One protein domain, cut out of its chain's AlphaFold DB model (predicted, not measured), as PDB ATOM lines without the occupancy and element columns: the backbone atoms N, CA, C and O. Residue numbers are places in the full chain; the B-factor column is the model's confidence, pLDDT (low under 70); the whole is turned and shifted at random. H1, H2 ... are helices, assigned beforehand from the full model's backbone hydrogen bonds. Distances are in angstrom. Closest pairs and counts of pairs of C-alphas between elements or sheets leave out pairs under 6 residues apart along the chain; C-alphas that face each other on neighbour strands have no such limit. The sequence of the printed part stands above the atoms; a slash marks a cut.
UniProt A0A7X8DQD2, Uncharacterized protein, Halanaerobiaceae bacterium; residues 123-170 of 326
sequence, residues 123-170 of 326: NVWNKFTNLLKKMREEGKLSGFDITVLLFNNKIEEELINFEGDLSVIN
ATOM      1  N   ASN A 123     205.086 217.365 175.571       85.38
ATOM      2  CA  ASN A 123     205.585 217.272 174.198       85.38
ATOM      3  C   ASN A 123     204.491 217.606 173.182       85.38
ATOM      4  O   ASN A 123     204.758 218.311 172.205       85.38
ATOM      5  N   VAL A 124     203.263 217.143 173.434       86.25
ATOM      6  CA  VAL A 124     202.073 217.467 172.636       86.25
ATOM      7  C   VAL A 124     201.819 218.972 172.673       86.25
ATOM      8  O   VAL A 124     201.748 219.614 171.623       86.25
ATOM      9  N   TRP A 125     201.801 219.560 173.871       87.69
ATOM     10  CA  TRP A 125     201.600 220.996 174.061       87.69
ATOM     11  C   TRP A 125     202.686 221.847 173.386       87.69
ATOM     12  O   TRP A 125     202.392 222.819 172.685       87.69
ATOM     13  N   ASN A 126     203.957 221.467 173.536       88.88
ATOM     14  CA  ASN A 126     205.071 222.175 172.907       88.88
ATOM     15  C   ASN A 126     205.005 222.089 171.379       88.88
ATOM     16  O   ASN A 126     205.244 223.083 170.694       88.88
ATOM     17  N   LYS A 127     204.653 220.925 170.821       88.88
ATOM     18  CA  LYS A 127     204.493 220.782 169.372       88.88
ATOM     19  C   LYS A 127     203.348 221.645 168.848       88.88
ATOM     20  O   LYS A 127     203.543 222.376 167.879       88.88
ATOM     21  N   PHE A 128     202.198 221.589 169.511       89.38
ATOM     22  CA  PHE A 128     201.020 222.376 169.166       89.38
ATOM     23  C   PHE A 128     201.310 223.885 169.195       89.38
ATOM     24  O   PHE A 128     201.097 224.589 168.211       89.38
ATOM     25  N   THR A 129     201.896 224.385 170.285       88.88
ATOM     26  CA  THR A 129     202.217 225.815 170.432       88.88
ATOM     27  C   THR A 129     203.292 226.295 169.458       88.88
ATOM     28  O   THR A 129     203.195 227.409 168.941       88.88
ATOM     29  N   ASN A 130     204.304 225.474 169.161       91.50
ATOM     30  CA  ASN A 130     205.310 225.803 168.147       91.50
ATOM     31  C   ASN A 130     204.701 225.866 166.743       91.50
ATOM     32  O   ASN A 130     205.057 226.748 165.963       91.50
ATOM     33  N   LEU A 131     203.761 224.971 166.434       90.06
ATOM     34  CA  LEU A 131     203.057 224.978 165.159       90.06
ATOM     35  C   LEU A 131     202.161 226.220 165.013       90.06
ATOM     36  O   LEU A 131     202.228 226.886 163.983       90.06
ATOM     37  N   LEU A 132     201.429 226.604 166.065       90.56
ATOM     38  CA  LEU A 132     200.658 227.855 166.087       90.56
ATOM     39  C   LEU A 132     201.543 229.088 165.859       90.56
ATOM     40  O   LEU A 132     201.179 229.976 165.088       90.56
ATOM     41  N   LYS A 133     202.717 229.150 166.504       90.44
ATOM     42  CA  LYS A 133     203.683 230.245 166.294       90.44
ATOM     43  C   LYS A 133     204.154 230.298 164.845       90.44
ATOM     44  O   LYS A 133     204.085 231.363 164.239       90.44
ATOM     45  N   LYS A 134     204.553 229.154 164.285       92.31
ATOM     46  CA  LYS A 134     204.986 229.044 162.889       92.31
ATOM     47  C   LYS A 134     203.893 229.527 161.928       92.31
ATOM     48  O   LYS A 134     204.148 230.386 161.095       92.31
ATOM     49  N   MET A 135     202.661 229.039 162.077       91.00
ATOM     50  CA  MET A 135     201.542 229.429 161.208       91.00
ATOM     51  C   MET A 135     201.174 230.914 161.343       91.00
ATOM     52  O   MET A 135     200.771 231.543 160.365       91.00
ATOM     53  N   ARG A 136     201.348 231.505 162.531       90.25
ATOM     54  CA  ARG A 136     201.182 232.949 162.740       90.25
ATOM     55  C   ARG A 136     202.280 233.760 162.052       90.25
ATOM     56  O   ARG A 136     201.977 234.774 161.433       90.25
ATOM     57  N   GLU A 137     203.536 233.337 162.163       91.38
ATOM     58  CA  GLU A 137     204.675 233.982 161.490       91.38
ATOM     59  C   GLU A 137     204.544 233.909 159.960       91.38
ATOM     60  O   GLU A 137     204.883 234.864 159.267       91.38
ATOM     61  N   GLU A 138     203.973 232.820 159.443       91.25
ATOM     62  CA  GLU A 138     203.631 232.643 158.026       91.25
ATOM     63  C   GLU A 138     202.382 233.428 157.583       91.25
ATOM     64  O   GLU A 138     202.050 233.437 156.399       91.25
ATOM     65  N   GLY A 139     201.674 234.083 158.509       87.88
ATOM     66  CA  GLY A 139     200.461 234.854 158.222       87.88
ATOM     67  C   GLY A 139     199.216 234.011 157.923       87.88
ATOM     68  O   GLY A 139     198.219 234.563 157.465       87.88
ATOM     69  N   LYS A 140     199.250 232.696 158.184       87.56
ATOM     70  CA  LYS A 140     198.109 231.780 158.000       87.56
ATOM     71  C   LYS A 140     197.069 231.885 159.119       87.56
ATOM     72  O   LYS A 140     195.908 231.575 158.892       87.56
ATOM     73  N   LEU A 141     197.483 232.316 160.312       89.06
ATOM     74  CA  LEU A 141     196.607 232.509 161.469       89.06
ATOM     75  C   LEU A 141     196.637 233.959 161.942       89.06
ATOM     76  O   LEU A 141     197.709 234.541 162.136       89.06
ATOM     77  N   SER A 142     195.459 234.523 162.204       88.50
ATOM     78  CA  SER A 142     195.336 235.806 162.885       88.50
ATOM     79  C   SER A 142     195.407 235.643 164.409       88.50
ATOM     80  O   SER A 142     195.258 234.553 164.964       88.50
ATOM     81  N   GLY A 143     195.615 236.753 165.124       83.75
ATOM     82  CA  GLY A 143     195.524 236.748 166.589       83.75
ATOM     83  C   GLY A 143     194.134 236.345 167.092       83.75
ATOM     84  O   GLY A 143     194.033 235.689 168.121       83.75
ATOM     85  N   PHE A 144     193.083 236.683 166.339       84.69
ATOM     86  CA  PHE A 144     191.709 236.305 166.657       84.69
ATOM     87  C   PHE A 144     191.488 234.795 166.516       84.69
ATOM     88  O   PHE A 144     190.895 234.192 167.402       84.69
ATOM     89  N   ASP A 145     192.039 234.168 165.474       86.38
ATOM     90  CA  ASP A 145     191.922 232.717 165.263       86.38
ATOM     91  C   ASP A 145     192.524 231.923 166.428       86.38
ATOM     92  O   ASP A 145     191.930 230.963 166.912       86.38
ATOM     93  N   ILE A 146     193.672 232.376 166.942       85.81
ATOM     94  CA  ILE A 146     194.312 231.775 168.121       85.81
ATOM     95  C   ILE A 146     193.431 231.946 169.366       85.81
ATOM     96  O   ILE A 146     193.315 231.018 170.165       85.81
ATOM     97  N   THR A 147     192.794 233.106 169.535       83.69
ATOM     98  CA  THR A 147     191.857 233.339 170.641       83.69
ATOM     99  C   THR A 147     190.641 232.419 170.547       83.69
ATOM    100  O   THR A 147     190.284 231.796 171.543       83.69
ATOM    101  N   VAL A 148     190.032 232.290 169.363       84.88
ATOM    102  CA  VAL A 148     188.874 231.409 169.125       84.88
ATOM    103  C   VAL A 148     189.218 229.957 169.444       84.88
ATOM    104  O   VAL A 148     188.442 229.276 170.112       84.88
ATOM    105  N   LEU A 149     190.398 229.511 169.015       85.12
ATOM    106  CA  LEU A 149     190.940 228.200 169.342       85.12
ATOM    107  C   LEU A 149     191.027 228.008 170.867       85.12
ATOM    108  O   LEU A 149     190.399 227.105 171.412       85.12
ATOM    109  N   LEU A 150     191.748 228.881 171.576       80.88
ATOM    110  CA  LEU A 150     191.983 228.734 173.020       80.88
ATOM    111  C   LEU A 150     190.720 228.870 173.880       80.88
ATOM    112  O   LEU A 150     190.654 228.291 174.961       80.88
ATOM    113  N   PHE A 151     189.729 229.640 173.431       75.50
ATOM    114  CA  PHE A 151     188.484 229.844 174.173       75.50
ATOM    115  C   PHE A 151     187.549 228.626 174.111       75.50
ATOM    116  O   PHE A 151     186.567 228.536 174.854       75.50
ATOM    117  N   ASN A 152     187.821 227.678 173.213       70.38
ATOM    118  CA  ASN A 152     187.015 226.484 173.058       70.38
ATOM    119  C   ASN A 152     187.618 225.309 173.848       70.38
ATOM    120  O   ASN A 152     188.705 224.831 173.529       70.38
ATOM    121  N   ASN A 153     186.869 224.770 174.820       70.25
ATOM    122  CA  ASN A 153     187.260 223.591 175.620       70.25
ATOM    123  C   ASN A 153     187.574 222.343 174.770       70.25
ATOM    124  O   ASN A 153     188.140 221.374 175.263       70.25
ATOM    125  N   LYS A 154     187.215 222.362 173.486       72.94
ATOM    126  CA  LYS A 154     187.487 221.286 172.538       72.94
ATOM    127  C   LYS A 154     188.982 221.036 172.320       72.94
ATOM    128  O   LYS A 154     189.372 219.893 172.134       72.94
ATOM    129  N   ILE A 155     189.823 222.071 172.400       78.12
ATOM    130  CA  ILE A 155     191.283 221.895 172.301       78.12
ATOM    131  C   ILE A 155     191.801 221.054 173.456       78.12
ATOM    132  O   ILE A 155     192.634 220.176 173.263       78.12
ATOM    133  N   GLU A 156     191.301 221.320 174.657       75.19
ATOM    134  CA  GLU A 156     191.673 220.563 175.840       75.19
ATOM    135  C   GLU A 156     191.261 219.093 175.683       75.19
ATOM    136  O   GLU A 156     192.079 218.204 175.889       75.19
ATOM    137  N   GLU A 157     190.042 218.831 175.206       77.75
ATOM    138  CA  GLU A 157     189.541 217.474 174.959       77.75
ATOM    139  C   GLU A 157     190.342 216.715 173.882       77.75
ATOM    140  O   GLU A 157     190.713 215.558 174.087       77.75
ATOM    141  N   GLU A 158     190.647 217.359 172.755       79.81
ATOM    142  CA  GLU A 158     191.430 216.781 171.653       79.81
ATOM    143  C   GLU A 158     192.884 216.506 172.071       79.81
ATOM    144  O   GLU A 158     193.434 215.444 171.776       79.81
ATOM    145  N   LEU A 159     193.513 217.442 172.793       81.62
ATOM    146  CA  LEU A 159     194.919 217.334 173.184       81.62
ATOM    147  C   LEU A 159     195.142 216.421 174.400       81.62
ATOM    148  O   LEU A 159     196.177 215.759 174.452       81.62
ATOM    149  N   ILE A 160     194.210 216.355 175.363       79.25
ATOM    150  CA  ILE A 160     194.294 215.422 176.507       79.25
ATOM    151  C   ILE A 160     194.202 213.975 176.022       79.25
ATOM    152  O   ILE A 160     194.961 213.120 176.470       79.25
ATOM    153  N   ASN A 161     193.297 213.698 175.082       72.56
ATOM    154  CA  ASN A 161     193.096 212.350 174.548       72.56
ATOM    155  C   ASN A 161     194.129 211.965 173.470       72.56
ATOM    156  O   ASN A 161     194.018 210.899 172.855       72.56
ATOM    157  N   PHE A 162     195.125 212.819 173.214       76.81
ATOM    158  CA  PHE A 162     196.127 212.580 172.189       76.81
ATOM    159  C   PHE A 162     197.135 211.512 172.639       76.81
ATOM    160  O   PHE A 162     198.171 211.793 173.238       76.81
ATOM    161  N   GLU A 163     196.854 210.259 172.291       62.19
ATOM    162  CA  GLU A 163     197.760 209.125 172.484       62.19
ATOM    163  C   GLU A 163     198.249 208.606 171.118       62.19
ATOM    164  O   GLU A 163     197.676 207.679 170.532       62.19
ATOM    165  N   GLY A 164     199.304 209.210 170.557       64.06
ATOM    166  CA  GLY A 164     199.746 208.870 169.201       64.06
ATOM    167  C   GLY A 164     201.075 209.468 168.745       64.06
ATOM    168  O   GLY A 164     201.805 210.101 169.502       64.06
ATOM    169  N   ASP A 165     201.396 209.228 167.470       70.31
ATOM    170  CA  ASP A 165     202.547 209.834 166.807       70.31
ATOM    171  C   ASP A 165     202.326 211.344 166.686       70.31
ATOM    172  O   ASP A 165     201.348 211.803 166.090       70.31
ATOM    173  N   LEU A 166     203.272 212.114 167.220       75.19
ATOM    174  CA  LEU A 166     203.272 213.566 167.149       75.19
ATOM    175  C   LEU A 166     203.097 214.066 165.710       75.19
ATOM    176  O   LEU A 166     202.610 215.179 165.539       75.19
ATOM    177  N   SER A 167     203.483 213.304 164.677       71.62
ATOM    178  CA  SER A 167     203.320 213.654 163.252       71.62
ATOM    179  C   SER A 167     201.891 214.031 162.833       71.62
ATOM    180  O   SER A 167     201.733 214.805 161.887       71.62
ATOM    181  N   VAL A 168     200.875 213.562 163.565       78.12
ATOM    182  CA  VAL A 168     199.462 213.900 163.332       78.12
ATOM    183  C   VAL A 168     199.166 215.370 163.647       78.12
ATOM    184  O   VAL A 168     198.340 215.977 162.975       78.12
ATOM    185  N   ILE A 169     199.890 215.978 164.596       81.88
ATOM    186  CA  ILE A 169     199.806 217.416 164.888       81.88
ATOM    187  C   ILE A 169     200.568 218.160 163.786       81.88
ATOM    188  O   ILE A 169     201.782 218.379 163.869       81.88
ATOM    189  N   ASN A 170     199.852 218.484 162.716       86.31
ATOM    190  CA  ASN A 170     200.336 219.189 161.536       86.31
ATOM    191  C   ASN A 170     199.391 220.351 161.183       86.31
ATOM    192  O   ASN A 170     198.432 220.618 161.901       86.31
TER     193      ASN A 170
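This is residues 123 to 170 of the 326 residues of an uncharacterized protein of Halanaerobiaceae bacterium (UniProt A0A7X8DQD2). The longest helix, H1, makes one side of an open ring, and the shorter helices H2 and H3 follow each other round the opposite side, with a corner between them. H2 runs back along H1 at a shallow tilt, H3 turns off steeply toward the first end of H1, and residues 161 to 170, which hold no named element, fold back toward H1. The printed part has 48 residues with three named helices, in the order H1, H2, H3, and no named strand; the class is all helix. It is only just compact, close to loose, with a radius of gyration of the C-alphas of 11.1 A. The C-alphas span 29 by 22 by 13 A.

H1 holds residues 123 to 137 and is 21.0 A long from first to last C-alpha; C-alpha 123 lies at (205.585, 217.272, 174.198). H2 holds residues 143 to 151, 12.4 A from first to last C-alpha, and begins with C-alpha 143 at (195.524, 236.748, 166.589). H3 holds residues 154 to 160 and measures 9.8 A; its last C-alpha, that of Ile 160, is at (194.294, 215.422, 176.507). Residues 166 to 168 are a short helical run without a name.

H1 and H2 are close but not clearly touching; their closest C-alphas, those of Leu 132 and Ile 146, are 7.7 A apart. These two helices run opposite ways at a shallow tilt of 25 degrees. H2 and H3 are close but not clearly touching, with the C-alphas of Leu 149 and Ile 155 the closest at 7.0 A. They run the same way at a steep tilt of 69 degrees, only just short of about perpendicular. H3 and H1 are also close but not clearly touching; the closest C-alphas are those of Val 124 and Leu 159, 7.2 A apart. They run opposite ways at a steep tilt of 44 degrees. In H1, H2 and H3 every O i to N i+4 pair is within hydrogen-bond range.

The two C-alphas farthest apart are those of Gly 139 and Glu 163, at 29.5 A, while those of Asn 123 and Asn 170, the first and last printed, are 13.8 A apart. Residues 147 to 158 stand free; of these, 147 to 151 belong to H2 and 154 to 158 to H3. The links from H1 to H2 and from H2 to H3 are tight, with 5 and 2 residues between the helices. The printed part has no cut. The mean pLDDT of the printed part is 82.5, and residues 163 to 164 are under 70.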